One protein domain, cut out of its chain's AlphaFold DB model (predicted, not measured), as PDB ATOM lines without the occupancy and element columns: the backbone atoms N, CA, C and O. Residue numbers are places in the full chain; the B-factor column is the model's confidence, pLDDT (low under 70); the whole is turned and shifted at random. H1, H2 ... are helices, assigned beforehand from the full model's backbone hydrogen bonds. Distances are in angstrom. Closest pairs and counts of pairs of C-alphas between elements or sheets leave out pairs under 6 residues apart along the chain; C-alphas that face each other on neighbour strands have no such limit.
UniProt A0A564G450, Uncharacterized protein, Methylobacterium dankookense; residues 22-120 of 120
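What this domain is: This is residues 22 to 120 of the 120 residues of an uncharacterized protein of Methylobacterium dankookense (UniProt A0A564G450). One long helix, H6, runs out of a compact body of five short helices, H1 to H5; its residues 102 to 118 stick out as a bare arm. The printed part has 99 residues, 73 of them in six named helices, H1 to H6 in order along the chain, with no named strand; its class is all helix, and the whole is loose, with a radius of gyration of the C-alphas of 15.6 A and spans of 53 by 32 by 21 A.

Where its parts are: Find C-alpha 91 at (-39.031, -53.388, 63.805); from there H6, residues 91 to 118, runs 41.2 A to C-alpha 118 at (-40.595, -68.221, 25.404). Look back for H5, 80 to 85; H4, 67 to 77; H3, 52 to 59; H2, 40 to 48; and H1, 25 to 35.

How they stand to each other: H6 touches H5 with residues 93 to 97 alone, closest C-alphas Ala 97 and Glu 80, 5.1 A, a hairpin. H5 touches H1, closest C-alphas Ala 84 and Gly 27, 4.9 A. H2 touches H3, closest C-alphas Ala 45 and Ile 52, 5.1 A. H4 touches H2, about perpendicular at 88 degrees, closest C-alphas Val 72 and Thr 48, 6.4 A. In each helix every O i to N i+4 pair is within hydrogen-bond range.

The domain as a whole: The printed part has no cut and no long link; the model's pLDDT is under 70 at residue 120.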
ATOM      1  N   GLU A  22     -28.048 -42.425  66.293       86.12
ATOM      2  CA  GLU A  22     -28.879 -43.416  65.604       86.12
ATOM      3  C   GLU A  22     -28.593 -43.508  64.100       86.12
ATOM      4  O   GLU A  22     -28.988 -44.485  63.465       86.12
ATOM      5  N   ILE A  23     -27.876 -42.545  63.510       89.25
ATOM      6  CA  ILE A  23     -27.529 -42.579  62.084       89.25
ATOM      7  C   ILE A  23     -26.226 -43.362  61.865       89.25
ATOM      8  O   ILE A  23     -25.148 -42.963  62.306       89.25
ATOM      9  N   ASP A  24     -26.299 -44.462  61.109       94.00
ATOM     10  CA  ASP A  24     -25.143 -45.247  60.661       94.00
ATOM     11  C   ASP A  24     -24.754 -44.873  59.221       94.00
ATOM     12  O   ASP A  24     -25.099 -45.537  58.239       94.00
ATOM     13  N   MET A  25     -23.970 -43.801  59.079       94.19
ATOM     14  CA  MET A  25     -23.391 -43.433  57.781       94.19
ATOM     15  C   MET A  25     -22.469 -44.524  57.217       94.19
ATOM     16  O   MET A  25     -22.384 -44.690  55.998       94.19
ATOM     17  N   GLY A  26     -21.797 -45.297  58.077       96.62
ATOM     18  CA  GLY A  26     -20.999 -46.447  57.653       96.62
ATOM     19  C   GLY A  26     -21.868 -47.555  57.053       96.62
ATOM     20  O   GLY A  26     -21.469 -48.201  56.081       96.62
ATOM     21  N   GLY A  27     -23.070 -47.736  57.590       97.19
ATOM     22  CA  GLY A  27     -24.107 -48.632  57.097       97.19
ATOM     23  C   GLY A  27     -24.640 -48.233  55.735       97.19
ATOM     24  O   GLY A  27     -24.641 -49.074  54.832       97.19
ATOM     25  N   LEU A  28     -24.939 -46.949  55.525       97.19
ATOM     26  CA  LEU A  28     -25.282 -46.444  54.195       97.19
ATOM     27  C   LEU A  28     -24.165 -46.738  53.180       97.19
ATOM     28  O   LEU A  28     -24.424 -47.266  52.100       97.19
ATOM     29  N   VAL A  29     -22.907 -46.431  53.515       98.00
ATOM     30  CA  VAL A  29     -21.775 -46.670  52.602       98.00
ATOM     31  C   VAL A  29     -21.602 -48.159  52.299       98.00
ATOM     32  O   VAL A  29     -21.376 -48.525  51.144       98.00
ATOM     33  N   ARG A  30     -21.735 -49.023  53.309       98.25
ATOM     34  CA  ARG A  30     -21.680 -50.482  53.153       98.25
ATOM     35  C   ARG A  30     -22.789 -50.987  52.232       98.25
ATOM     36  O   ARG A  30     -22.498 -51.775  51.339       98.25
ATOM     37  N   PHE A  31     -24.013 -50.486  52.389       97.94
ATOM     38  CA  PHE A  31     -25.141 -50.809  51.515       97.94
ATOM     39  C   PHE A  31     -24.869 -50.414  50.058       97.94
ATOM     40  O   PHE A  31     -24.971 -51.248  49.159       97.94
ATOM     41  N   LEU A  32     -24.439 -49.171  49.815       98.06
ATOM     42  CA  LEU A  32     -24.169 -48.691  48.456       98.06
ATOM     43  C   LEU A  32     -23.030 -49.474  47.784       98.06
ATOM     44  O   LEU A  32     -23.129 -49.810  46.605       98.06
ATOM     45  N   ARG A  33     -21.962 -49.799  48.524       98.19
ATOM     46  CA  ARG A  33     -20.844 -50.607  48.005       98.19
ATOM     47  C   ARG A  33     -21.226 -52.065  47.771       98.19
ATOM     48  O   ARG A  33     -20.727 -52.657  46.825       98.19
ATOM     49  N   ALA A  34     -22.106 -52.639  48.588       97.56
ATOM     50  CA  ALA A  34     -22.626 -53.981  48.341       97.56
ATOM     51  C   ALA A  34     -23.465 -54.019  47.053       97.56
ATOM     52  O   ALA A  34     -23.343 -54.952  46.263       97.56
ATOM     53  N   ARG A  35     -24.267 -52.973  46.809       95.81
ATOM     54  CA  ARG A  35     -25.072 -52.842  45.589       95.81
ATOM     55  C   ARG A  35     -24.222 -52.622  44.338       95.81
ATOM     56  O   ARG A  35     -24.542 -53.175  43.286       95.81
ATOM     57  N   TYR A  36     -23.165 -51.818  44.463       97.50
ATOM     58  CA  TYR A  36     -22.242 -51.457  43.388       97.50
ATOM     59  C   TYR A  36     -20.784 -51.607  43.850       97.50
ATOM     60  O   TYR A  36     -20.183 -50.607  44.269       97.50
ATOM     61  N   PRO A  37     -20.212 -52.828  43.767       95.88
ATOM     62  CA  PRO A  37     -18.846 -53.109  44.223       95.88
ATOM     63  C   PRO A  37     -17.795 -52.277  43.489       95.88
ATOM     64  O   PRO A  37     -16.902 -51.701  44.107       95.88
ATOM     65  N   ASP A  38     -17.966 -52.140  42.175       95.81
ATOM     66  CA  ASP A  38     -17.138 -51.295  41.333       95.81
ATOM     67  C   ASP A  38     -17.864 -50.001  40.995       95.81
ATOM     68  O   ASP A  38     -19.068 -49.980  40.725       95.81
ATOM     69  N   LYS A  39     -17.105 -48.900  40.961       96.56
ATOM     70  CA  LYS A  39     -17.604 -47.586  40.533       96.56
ATOM     71  C   LYS A  39     -18.894 -47.185  41.279       96.56
ATOM     72  O   LYS A  39     -19.848 -46.702  40.675       96.56
ATOM     73  N   THR A  40     -18.910 -47.333  42.607       98.12
ATOM     74  CA  THR A  40     -20.088 -47.036  43.443       98.12
ATOM     75  C   THR A  40     -20.642 -45.628  43.207       98.12
ATOM     76  O   THR A  40     -21.830 -45.470  42.952       98.12
ATOM     77  N   ALA A  41     -19.791 -44.594  43.237       98.19
ATOM     78  CA  ALA A  41     -20.232 -43.203  43.088       98.19
ATOM     79  C   ALA A  41     -20.986 -42.915  41.771       98.19
ATOM     80  O   ALA A  41     -22.087 -42.373  41.848       98.19
ATOM     81  N   PRO A  42     -20.448 -43.239  40.576       98.44
ATOM     82  CA  PRO A  42     -21.162 -42.982  39.327       98.44
ATOM     83  C   PRO A  42     -22.430 -43.828  39.167       98.44
ATOM     84  O   PRO A  42     -23.403 -43.295  38.649       98.44
ATOM     85  N   ASN A  43     -22.465 -45.080  39.640       98.62
ATOM     86  CA  ASN A  43     -23.684 -45.898  39.578       98.62
ATOM     87  C   ASN A  43     -24.797 -45.302  40.448       98.62
ATOM     88  O   ASN A  43     -25.904 -45.068  39.974       98.62
ATOM     89  N   VAL A  44     -24.474 -44.932  41.691       98.31
ATOM     90  CA  VAL A  44     -25.446 -44.294  42.587       98.31
ATOM     91  C   VAL A  44     -25.915 -42.947  42.036       98.31
ATOM     92  O   VAL A  44     -27.101 -42.631  42.116       98.31
ATOM     93  N   ALA A  45     -25.010 -42.150  41.464       98.38
ATOM     94  CA  ALA A  45     -25.360 -40.886  40.822       98.38
ATOM     95  C   ALA A  45     -26.268 -41.084  39.599       98.38
ATOM     96  O   ALA A  45     -27.185 -40.294  39.396       98.38
ATOM     97  N   ALA A  46     -26.047 -42.139  38.808       98.38
ATOM     98  CA  ALA A  46     -26.881 -42.465  37.657       98.38
ATOM     99  C   ALA A  46     -28.309 -42.846  38.077       98.38
ATOM    100  O   ALA A  46     -29.266 -42.290  37.535       98.38
ATOM    101  N   ASP A  47     -28.455 -43.713  39.083       98.19
ATOM    102  CA  ASP A  47     -29.767 -44.157  39.568       98.19
ATOM    103  C   ASP A  47     -30.560 -43.016  40.212       98.19
ATOM    104  O   ASP A  47     -31.743 -42.815  39.943       98.19
ATOM    105  N   THR A  48     -29.892 -42.241  41.072       97.69
ATOM    106  CA  THR A  48     -30.536 -41.196  41.883       97.69
ATOM    107  C   THR A  48     -30.630 -39.848  41.178       97.69
ATOM    108  O   THR A  48     -31.332 -38.953  41.649       97.69
ATOM    109  N   ARG A  49     -29.899 -39.675  40.070       97.62
ATOM    110  CA  ARG A  49     -29.680 -38.393  39.376       97.62
ATOM    111  C   ARG A  49     -29.110 -37.292  40.275       97.62
ATOM    112  O   ARG A  49     -29.229 -36.106  39.966       97.62
ATOM    113  N   LEU A  50     -28.487 -37.666  41.389       96.81
ATOM    114  CA  LEU A  50     -27.808 -36.734  42.281       96.81
ATOM    115  C   LEU A  50     -26.389 -36.440  41.776       96.81
ATOM    116  O   LEU A  50     -25.780 -37.286  41.118       96.81
ATOM    117  N   PRO A  51     -25.813 -35.267  42.105       98.00
ATOM    118  CA  PRO A  51     -24.449 -34.948  41.708       98.00
ATOM    119  C   PRO A  51     -23.453 -35.990  42.221       98.00
ATOM    120  O   PRO A  51     -23.403 -36.282  43.419       98.00
ATOM    121  N   ILE A  52     -22.608 -36.505  41.327       98.06
ATOM    122  CA  ILE A  52     -21.614 -37.532  41.666       98.06
ATOM    123  C   ILE A  52     -20.682 -37.095  42.801       98.06
ATOM    124  O   ILE A  52     -20.333 -37.903  43.658       98.06
ATOM    125  N   ASP A  53     -20.313 -35.815  42.860       97.75
ATOM    126  CA  ASP A  53     -19.429 -35.305  43.910       97.75
ATOM    127  C   ASP A  53     -20.106 -35.272  45.284       97.75
ATOM    128  O   ASP A  53     -19.439 -35.452  46.302       97.75
ATOM    129  N   THR A  54     -21.432 -35.128  45.330       96.50
ATOM    130  CA  THR A  54     -22.207 -35.286  46.566       96.50
ATOM    131  C   THR A  54     -22.145 -36.734  47.048       96.50
ATOM    132  O   THR A  54     -21.833 -36.980  48.210       96.50
ATOM    133  N   VAL A  55     -22.328 -37.698  46.141       97.62
ATOM    134  CA  VAL A  55     -22.219 -39.128  46.468       97.62
ATOM    135  C   VAL A  55     -20.806 -39.487  46.939       97.62
ATOM    136  O   VAL A  55     -20.648 -40.199  47.928       97.62
ATOM    137  N   LYS A  56     -19.758 -38.961  46.290       98.06
ATOM    138  CA  LYS A  56     -18.365 -39.169  46.725       98.06
ATOM    139  C   LYS A  56     -18.131 -38.693  48.160       98.06
ATOM    140  O   LYS A  56     -17.465 -39.392  48.917       98.06
ATOM    141  N   LYS A  57     -18.691 -37.540  48.548       97.38
ATOM    142  CA  LYS A  57     -18.583 -37.030  49.926       97.38
ATOM    143  C   LYS A  57     -19.226 -37.978  50.940       97.38
ATOM    144  O   LYS A  57     -18.658 -38.169  52.011       97.38
ATOM    145  N   TRP A  58     -20.350 -38.606  50.594       96.62
ATOM    146  CA  TRP A  58     -20.980 -39.622  51.444       96.62
ATOM    147  C   TRP A  58     -20.118 -40.877  51.572       96.62
ATOM    148  O   TRP A  58     -19.891 -41.355  52.676       96.62
ATOM    149  N   LEU A  59     -19.573 -41.376  50.457       97.25
ATOM    150  CA  LEU A  59     -18.699 -42.558  50.446       97.25
ATOM    151  C   LEU A  59     -17.381 -42.350  51.203       97.25
ATOM    152  O   LEU A  59     -16.784 -43.327  51.655       97.25
ATOM    153  N   ALA A  60     -16.932 -41.101  51.316       96.50
ATOM    154  CA  ALA A  60     -15.782 -40.691  52.114       96.50
ATOM    155  C   ALA A  60     -16.141 -40.374  53.579       96.50
ATOM    156  O   ALA A  60     -15.255 -40.001  54.341       96.50
ATOM    157  N   LEU A  61     -17.420 -40.494  53.967       93.56
ATOM    158  CA  LEU A  61     -17.944 -40.133  55.292       93.56
ATOM    159  C   LEU A  61     -17.663 -38.669  55.689       93.56
ATOM    160  O   LEU A  61     -17.588 -38.336  56.866       93.56
ATOM    161  N   VAL A  62     -17.526 -37.780  54.698       92.00
ATOM    162  CA  VAL A  62     -17.272 -36.340  54.897       92.00
ATOM    163  C   VAL A  62     -18.579 -35.548  55.004       92.00
ATOM    164  O   VAL A  62     -18.604 -34.448  55.548       92.00
ATOM    165  N   ALA A  63     -19.678 -36.089  54.476       89.38
ATOM    166  CA  ALA A  63     -21.001 -35.484  54.567       89.38
ATOM    167  C   ALA A  63     -22.085 -36.558  54.694       89.38
ATOM    168  O   ALA A  63     -21.923 -37.669  54.190       89.38
ATOM    169  N   ALA A  64     -23.211 -36.193  55.303       89.94
ATOM    170  CA  ALA A  64     -24.431 -36.994  55.309       89.94
ATOM    171  C   ALA A  64     -25.384 -36.564  54.173       89.94
ATOM    172  O   ALA A  64     -25.319 -35.414  53.710       89.94
ATOM    173  N   PRO A  65     -26.271 -37.452  53.684       92.19
ATOM    174  CA  PRO A  65     -27.370 -37.050  52.821       92.19
ATOM    175  C   PRO A  65     -28.324 -36.132  53.592       92.19
ATOM    176  O   PRO A  65     -28.677 -36.393  54.738       92.19
ATOM    177  N   ASN A  66     -28.768 -35.053  52.952       91.06
ATOM    178  CA  ASN A  66     -29.855 -34.241  53.498       91.06
ATOM    179  C   ASN A  66     -31.209 -34.957  53.322       91.06
ATOM    180  O   ASN A  66     -31.309 -35.938  52.585       91.06
ATOM    181  N   GLY A  67     -32.274 -34.435  53.937       90.06
ATOM    182  CA  GLY A  67     -33.598 -35.072  53.883       90.06
ATOM    183  C   GLY A  67     -34.112 -35.345  52.462       90.06
ATOM    184  O   GLY A  67     -34.648 -36.418  52.199       90.06
ATOM    185  N   LYS A  68     -33.874 -34.434  51.506       94.56
ATOM    186  CA  LYS A  68     -34.248 -34.653  50.095       94.56
ATOM    187  C   LYS A  68     -33.489 -35.832  49.489       94.56
ATOM    188  O   LYS A  68     -34.088 -36.664  48.817       94.56
ATOM    189  N   ALA A  69     -32.184 -35.910  49.736       95.88
ATOM    190  CA  ALA A  69     -31.357 -37.017  49.282       95.88
ATOM    191  C   ALA A  69     -31.786 -38.354  49.904       95.88
ATOM    192  O   ALA A  69     -31.840 -39.347  49.188       95.88
ATOM    193  N   VAL A  70     -32.144 -38.380  51.192       96.00
ATOM    194  CA  VAL A  70     -32.656 -39.591  51.857       96.00
ATOM    195  C   VAL A  70     -33.948 -40.082  51.199       96.00
ATOM    196  O   VAL A  70     -34.059 -41.268  50.901       96.00
ATOM    197  N   LEU A  71     -34.892 -39.184  50.897       96.88
ATOM    198  CA  LEU A  71     -36.126 -39.552  50.192       96.88
ATOM    199  C   LEU A  71     -35.848 -40.101  48.788       96.88
ATOM    200  O   LEU A  71     -36.428 -41.109  48.401       96.88
ATOM    201  N   VAL A  72     -34.929 -39.482  48.037       98.06
ATOM    202  CA  VAL A  72     -34.520 -39.990  46.715       98.06
ATOM    203  C   VAL A  72     -33.917 -41.388  46.832       98.06
ATOM    204  O   VAL A  72     -34.293 -42.275  46.070       98.06
ATOM    205  N   LEU A  73     -33.020 -41.607  47.797       97.81
ATOM    206  CA  LEU A  73     -32.428 -42.921  48.047       97.81
ATOM    207  C   LEU A  73     -33.508 -43.964  48.358       97.81
ATOM    208  O   LEU A  73     -33.470 -45.042  47.774       97.81
ATOM    209  N   ALA A  74     -34.480 -43.641  49.214       96.56
ATOM    210  CA  ALA A  74     -35.571 -44.549  49.564       96.56
ATOM    211  C   ALA A  74     -36.466 -44.892  48.362       96.56
ATOM    212  O   ALA A  74     -36.839 -46.046  48.185       96.56
ATOM    213  N   CYS A  75     -36.771 -43.921  47.495       96.62
ATOM    214  CA  CYS A  75     -37.548 -44.174  46.279       96.62
ATOM    215  C   CYS A  75     -36.808 -45.056  45.265       96.62
ATOM    216  O   CYS A  75     -37.442 -45.797  44.522       96.62
ATOM    217  N   VAL A  76     -35.478 -44.953  45.202       97.00
ATOM    218  CA  VAL A  76     -34.650 -45.688  44.233       97.00
ATOM    219  C   VAL A  76     -34.298 -47.087  44.731       97.00
ATOM    220  O   VAL A  76     -34.339 -48.043  43.961       97.00
ATOM    221  N   TYR A  77     -33.935 -47.210  46.006       95.88
ATOM    222  CA  TYR A  77     -33.392 -48.442  46.578       95.88
ATOM    223  C   TYR A  77     -34.348 -49.173  47.513       95.88
ATOM    224  O   TYR A  77     -34.014 -50.271  47.943       95.88
ATOM    225  N   GLY A  78     -35.506 -48.590  47.814       95.56
ATOM    226  CA  GLY A  78     -36.480 -49.179  48.721       95.56
ATOM    227  C   GLY A  78     -36.168 -48.940  50.205       95.56
ATOM    228  O   GLY A  78     -35.236 -48.206  50.554       95.56
ATOM    229  N   PRO A  79     -36.974 -49.524  51.108       96.81
ATOM    230  CA  PRO A  79     -36.809 -49.418  52.566       96.81
ATOM    231  C   PRO A  79     -35.455 -49.927  53.093       96.81
ATOM    232  O   PRO A  79     -35.015 -49.509  54.163       96.81
ATOM    233  N   GLU A  80     -34.763 -50.789  52.356       96.25
ATOM    234  CA  GLU A  80     -33.485 -51.399  52.722       96.25
ATOM    235  C   GLU A  80     -32.388 -50.351  52.942       96.25
ATOM    236  O   GLU A  80     -31.564 -50.491  53.847       96.25
ATOM    237  N   VAL A  81     -32.403 -49.259  52.167       97.31
ATOM    238  CA  VAL A  81     -31.438 -48.168  52.352       97.31
ATOM    239  C   VAL A  81     -31.673 -47.416  53.661       97.31
ATOM    240  O   VAL A  81     -30.719 -46.939  54.271       97.31
ATOM    241  N   LEU A  82     -32.928 -47.331  54.119       96.88
ATOM    242  CA  LEU A  82     -33.273 -46.706  55.395       96.88
ATOM    243  C   LEU A  82     -32.880 -47.612  56.562       96.88
ATOM    244  O   LEU A  82     -32.336 -47.121  57.543       96.88
ATOM    245  N   VAL A  83     -33.076 -48.930  56.427       97.62
ATOM    246  CA  VAL A  83     -32.550 -49.911  57.391       97.62
ATOM    247  C   VAL A  83     -31.035 -49.772  57.520       97.62
ATOM    248  O   VAL A  83     -30.519 -49.753  58.629       97.62
ATOM    249  N   ALA A  84     -30.321 -49.629  56.400       97.19
ATOM    250  CA  ALA A  84     -28.870 -49.474  56.406       97.19
ATOM    251  C   ALA A  84     -28.385 -48.133  56.982       97.19
ATOM    252  O   ALA A  84     -27.252 -48.053  57.447       97.19
ATOM    253  N   LEU A  85     -29.209 -47.084  56.922       95.56
ATOM    254  CA  LEU A  85     -28.880 -45.751  57.433       95.56
ATOM    255  C   LEU A  85     -29.073 -45.635  58.954       95.56
ATOM    256  O   LEU A  85     -28.623 -44.654  59.541       95.56
ATOM    257  N   LEU A  86     -29.731 -46.605  59.595       93.88
ATOM    258  CA  LEU A  86     -30.038 -46.583  61.023       93.88
ATOM    259  C   LEU A  86     -29.202 -47.613  61.785       93.88
ATOM    260  O   LEU A  86     -29.100 -48.770  61.382       93.88
ATOM    261  N   ARG A  87     -28.649 -47.205  62.927       93.88
ATOM    262  CA  ARG A  87     -27.939 -48.094  63.853       93.88
ATOM    263  C   ARG A  87     -28.899 -49.088  64.500       93.88
ATOM    264  O   ARG A  87     -28.594 -50.278  64.565       93.88
ATOM    265  N   THR A  88     -30.062 -48.595  64.923       93.50
ATOM    266  CA  THR A  88     -31.131 -49.391  65.532       93.50
ATOM    267  C   THR A  88     -32.430 -49.203  64.740       93.50
ATOM    268  O   THR A  88     -33.306 -48.438  65.147       93.50
ATOM    269  N   PRO A  89     -32.582 -49.849  63.567       93.19
ATOM    270  CA  PRO A  89     -33.782 -49.684  62.758       93.19
ATOM    271  C   PRO A  89     -35.012 -50.226  63.510       93.19
ATOM    272  O   PRO A  89     -34.957 -51.328  64.066       93.19
ATOM    273  N   PRO A  90     -36.139 -49.494  63.525       94.25
ATOM    274  CA  PRO A  90     -37.344 -49.953  64.202       94.25
ATOM    275  C   PRO A  90     -37.917 -51.198  63.512       94.25
ATOM    276  O   PRO A  90     -37.828 -51.344  62.292       94.25
ATOM    277  N   GLY A  91     -38.555 -52.083  64.288       95.81
ATOM    278  CA  GLY A  91     -39.031 -53.388  63.805       95.81
ATOM    279  C   GLY A  91     -39.919 -53.313  62.559       95.81
ATOM    280  O   GLY A  91     -39.687 -54.049  61.604       95.81
ATOM    281  N   TRP A  92     -40.846 -52.350  62.514       96.12
ATOM    282  CA  TRP A  92     -41.744 -52.152  61.367       96.12
ATOM    283  C   TRP A  92     -40.982 -51.890  60.058       96.12
ATOM    284  O   TRP A  92     -41.402 -52.325  58.986       96.12
ATOM    285  N   LEU A  93     -39.842 -51.193  60.129       96.38
ATOM    286  CA  LEU A  93     -39.042 -50.864  58.954       96.38
ATOM    287  C   LEU A  93     -38.255 -52.088  58.482       96.38
ATOM    288  O   LEU A  93     -38.164 -52.336  57.283       96.38
ATOM    289  N   VAL A  94     -37.741 -52.887  59.423       97.00
ATOM    290  CA  VAL A  94     -37.076 -54.163  59.122       97.00
ATOM    291  C   VAL A  94     -38.048 -55.144  58.462       97.00
ATOM    292  O   VAL A  94     -37.695 -55.793  57.481       97.00
ATOM    293  N   GLU A  95     -39.278 -55.236  58.964       96.94
ATOM    294  CA  GLU A  95     -40.339 -56.060  58.373       96.94
ATOM    295  C   GLU A  95     -40.701 -55.587  56.964       96.94
ATOM    296  O   GLU A  95     -40.764 -56.396  56.038       96.94
ATOM    297  N   THR A  96     -40.843 -54.272  56.777       96.50
ATOM    298  CA  THR A  96     -41.117 -53.670  55.465       96.50
ATOM    299  C   THR A  96     -39.992 -53.962  54.469       96.50
ATOM    300  O   THR A  96     -40.264 -54.317  53.324       96.50
ATOM    301  N   ALA A  97     -38.730 -53.875  54.899       96.19
ATOM    302  CA  ALA A  97     -37.577 -54.210  54.067       96.19
ATOM    303  C   ALA A  97     -37.543 -55.688  53.663       96.19
ATOM    304  O   ALA A  97     -37.285 -56.006  52.507       96.19
ATOM    305  N   ARG A  98     -37.872 -56.601  54.582       95.50
ATOM    306  CA  ARG A  98     -37.976 -58.033  54.259       95.50
ATOM    307  C   ARG A  98     -39.088 -58.314  53.249       95.50
ATOM    308  O   ARG A  98     -38.870 -59.075  52.313       95.50
ATOM    309  N   ALA A  99     -40.254 -57.693  53.424       95.81
ATOM    310  CA  ALA A  99     -41.372 -57.848  52.499       95.81
ATOM    311  C   ALA A  99     -41.048 -57.288  51.102       95.81
ATOM    312  O   ALA A  99     -41.376 -57.915  50.097       95.81
ATOM    313  N   ALA A 100     -40.369 -56.137  51.033       94.44
ATOM    314  CA  ALA A 100     -39.927 -55.537  49.775       94.44
ATOM    315  C   ALA A 100     -38.915 -56.425  49.031       94.44
ATOM    316  O   ALA A 100     -39.049 -56.628  47.822       94.44
ATOM    317  N   GLU A 101     -37.947 -56.999  49.749       93.06
ATOM    318  CA  GLU A 101     -36.985 -57.944  49.179       93.06
ATOM    319  C   GLU A 101     -37.682 -59.201  48.646       93.06
ATOM    320  O   GLU A 101     -37.446 -59.607  47.510       93.06
ATOM    321  N   GLN A 102     -38.600 -59.781  49.425       94.94
ATOM    322  CA  GLN A 102     -39.358 -60.957  49.001       94.94
ATOM    323  C   GLN A 102     -40.141 -60.689  47.707       94.94
ATOM    324  O   GLN A 102     -40.032 -61.461  46.755       94.94
ATOM    325  N   ALA A 103     -40.868 -59.571  47.633       94.44
ATOM    326  CA  ALA A 103     -41.628 -59.206  46.439       94.44
ATOM    327  C   ALA A 103     -40.728 -59.022  45.202       94.44
ATOM    328  O   ALA A 103     -41.117 -59.376  44.086       94.44
ATOM    329  N   ARG A 104     -39.507 -58.497  45.381       91.19
ATOM    330  CA  ARG A 104     -38.528 -58.357  44.292       91.19
ATOM    331  C   ARG A 104     -38.061 -59.716  43.781       91.19
ATOM    332  O   ARG A 104     -38.078 -59.944  42.574       91.19
ATOM    333  N   LEU A 105     -37.697 -60.622  44.688       93.50
ATOM    334  CA  LEU A 105     -37.259 -61.976  44.340       93.50
ATOM    335  C   LEU A 105     -38.367 -62.764  43.625       93.50
ATOM    336  O   LEU A 105     -38.105 -63.446  42.635       93.50
ATOM    337  N   GLU A 106     -39.615 -62.629  44.078       96.75
ATOM    338  CA  GLU A 106     -40.782 -63.236  43.426       96.75
ATOM    339  C   GLU A 106     -40.987 -62.695  42.000       96.75
ATOM    340  O   GLU A 106     -41.220 -63.468  41.066       96.75
ATOM    341  N   ALA A 107     -40.834 -61.383  41.797       95.00
ATOM    342  CA  ALA A 107     -40.926 -60.766  40.475       95.00
ATOM    343  C   ALA A 107     -39.795 -61.217  39.531       95.00
ATOM    344  O   ALA A 107     -40.038 -61.485  38.349       95.00
ATOM    345  N   GLU A 108     -38.566 -61.339  40.038       94.62
ATOM    346  CA  GLU A 108     -37.427 -61.856  39.274       94.62
ATOM    347  C   GLU A 108     -37.643 -63.314  38.854       94.62
ATOM    348  O   GLU A 108     -37.432 -63.658  37.685       94.62
ATOM    349  N   LEU A 109     -38.139 -64.154  39.768       96.50
ATOM    350  CA  LEU A 109     -38.483 -65.543  39.477       96.50
ATOM    351  C   LEU A 109     -39.534 -65.633  38.365       96.50
ATOM    352  O   LEU A 109     -39.331 -66.354  37.385       96.50
ATOM    353  N   ALA A 110     -40.619 -64.863  38.472       96.62
ATOM    354  CA  ALA A 110     -41.668 -64.826  37.457       96.62
ATOM    355  C   ALA A 110     -41.123 -64.384  36.085       96.62
ATOM    356  O   ALA A 110     -41.444 -64.977  35.050       96.62
ATOM    357  N   ALA A 111     -40.240 -63.381  36.058       95.81
ATOM    358  CA  ALA A 111     -39.615 -62.907  34.827       95.81
ATOM    359  C   ALA A 111     -38.703 -63.965  34.179       95.81
ATOM    360  O   ALA A 111     -38.690 -64.100  32.949       95.81
ATOM    361  N   LEU A 112     -37.947 -64.721  34.979       95.94
ATOM    362  CA  LEU A 112     -37.095 -65.813  34.503       95.94
ATOM    363  C   LEU A 112     -37.923 -66.982  33.959       95.94
ATOM    364  O   LEU A 112     -37.639 -67.465  32.862       95.94
ATOM    365  N   GLN A 113     -38.987 -67.382  34.657       96.56
ATOM    366  CA  GLN A 113     -39.913 -68.417  34.186       96.56
ATOM    367  C   GLN A 113     -40.551 -68.036  32.844       96.56
ATOM    368  O   GLN A 113     -40.581 -68.841  31.915       96.56
ATOM    369  N   ALA A 114     -40.975 -66.778  32.695       95.38
ATOM    370  CA  ALA A 114     -41.525 -66.283  31.439       95.38
ATOM    371  C   ALA A 114     -40.495 -66.292  30.293       95.38
ATOM    372  O   ALA A 114     -40.865 -66.499  29.139       95.38
ATOM    373  N   LYS A 115     -39.204 -66.065  30.579       95.31
ATOM    374  CA  LYS A 115     -38.132 -66.184  29.573       95.31
ATOM    375  C   LYS A 115     -37.954 -67.632  29.123       95.31
ATOM    376  O   LYS A 115     -37.901 -67.855  27.919       95.31
ATOM    377  N   LEU A 116     -37.925 -68.583  30.060       95.38
ATOM    378  CA  LEU A 116     -37.798 -70.012  29.756       95.38
ATOM    379  C   LEU A 116     -38.958 -70.519  28.892       95.38
ATOM    380  O   LEU A 116     -38.726 -71.205  27.901       95.38
ATOM    381  N   ALA A 117     -40.190 -70.118  29.214       93.94
ATOM    382  CA  ALA A 117     -41.377 -70.498  28.449       93.94
ATOM    383  C   ALA A 117     -41.400 -69.930  27.017       93.94
ATOM    384  O   ALA A 117     -42.018 -70.522  26.146       93.94
ATOM    385  N   ARG A 118     -40.738 -68.790  26.760       89.62
ATOM    386  CA  ARG A 118     -40.595 -68.221  25.404       89.62
ATOM    387  C   ARG A 118     -39.473 -68.857  24.584       89.62
ATOM    388  O   ARG A 118     -39.423 -68.641  23.379       89.62
ATOM    389  N   SER A 119     -38.540 -69.542  25.241       81.56
ATOM    390  CA  SER A 119     -37.409 -70.215  24.593       81.56
ATOM    391  C   SER A 119     -37.639 -71.708  24.336       81.56
ATOM    392  O   SER A 119     -36.750 -72.349  23.779       81.56
ATOM    393  N   ALA A 120     -38.781 -72.246  24.772       65.06
ATOM    394  CA  ALA A 120     -39.244 -73.609  24.513       65.06
ATOM    395  C   ALA A 120     -40.234 -73.617  23.341       65.06
ATOM    396  O   ALA A 120     -40.208 -74.603  22.574       65.06
TER     397      ALA A 120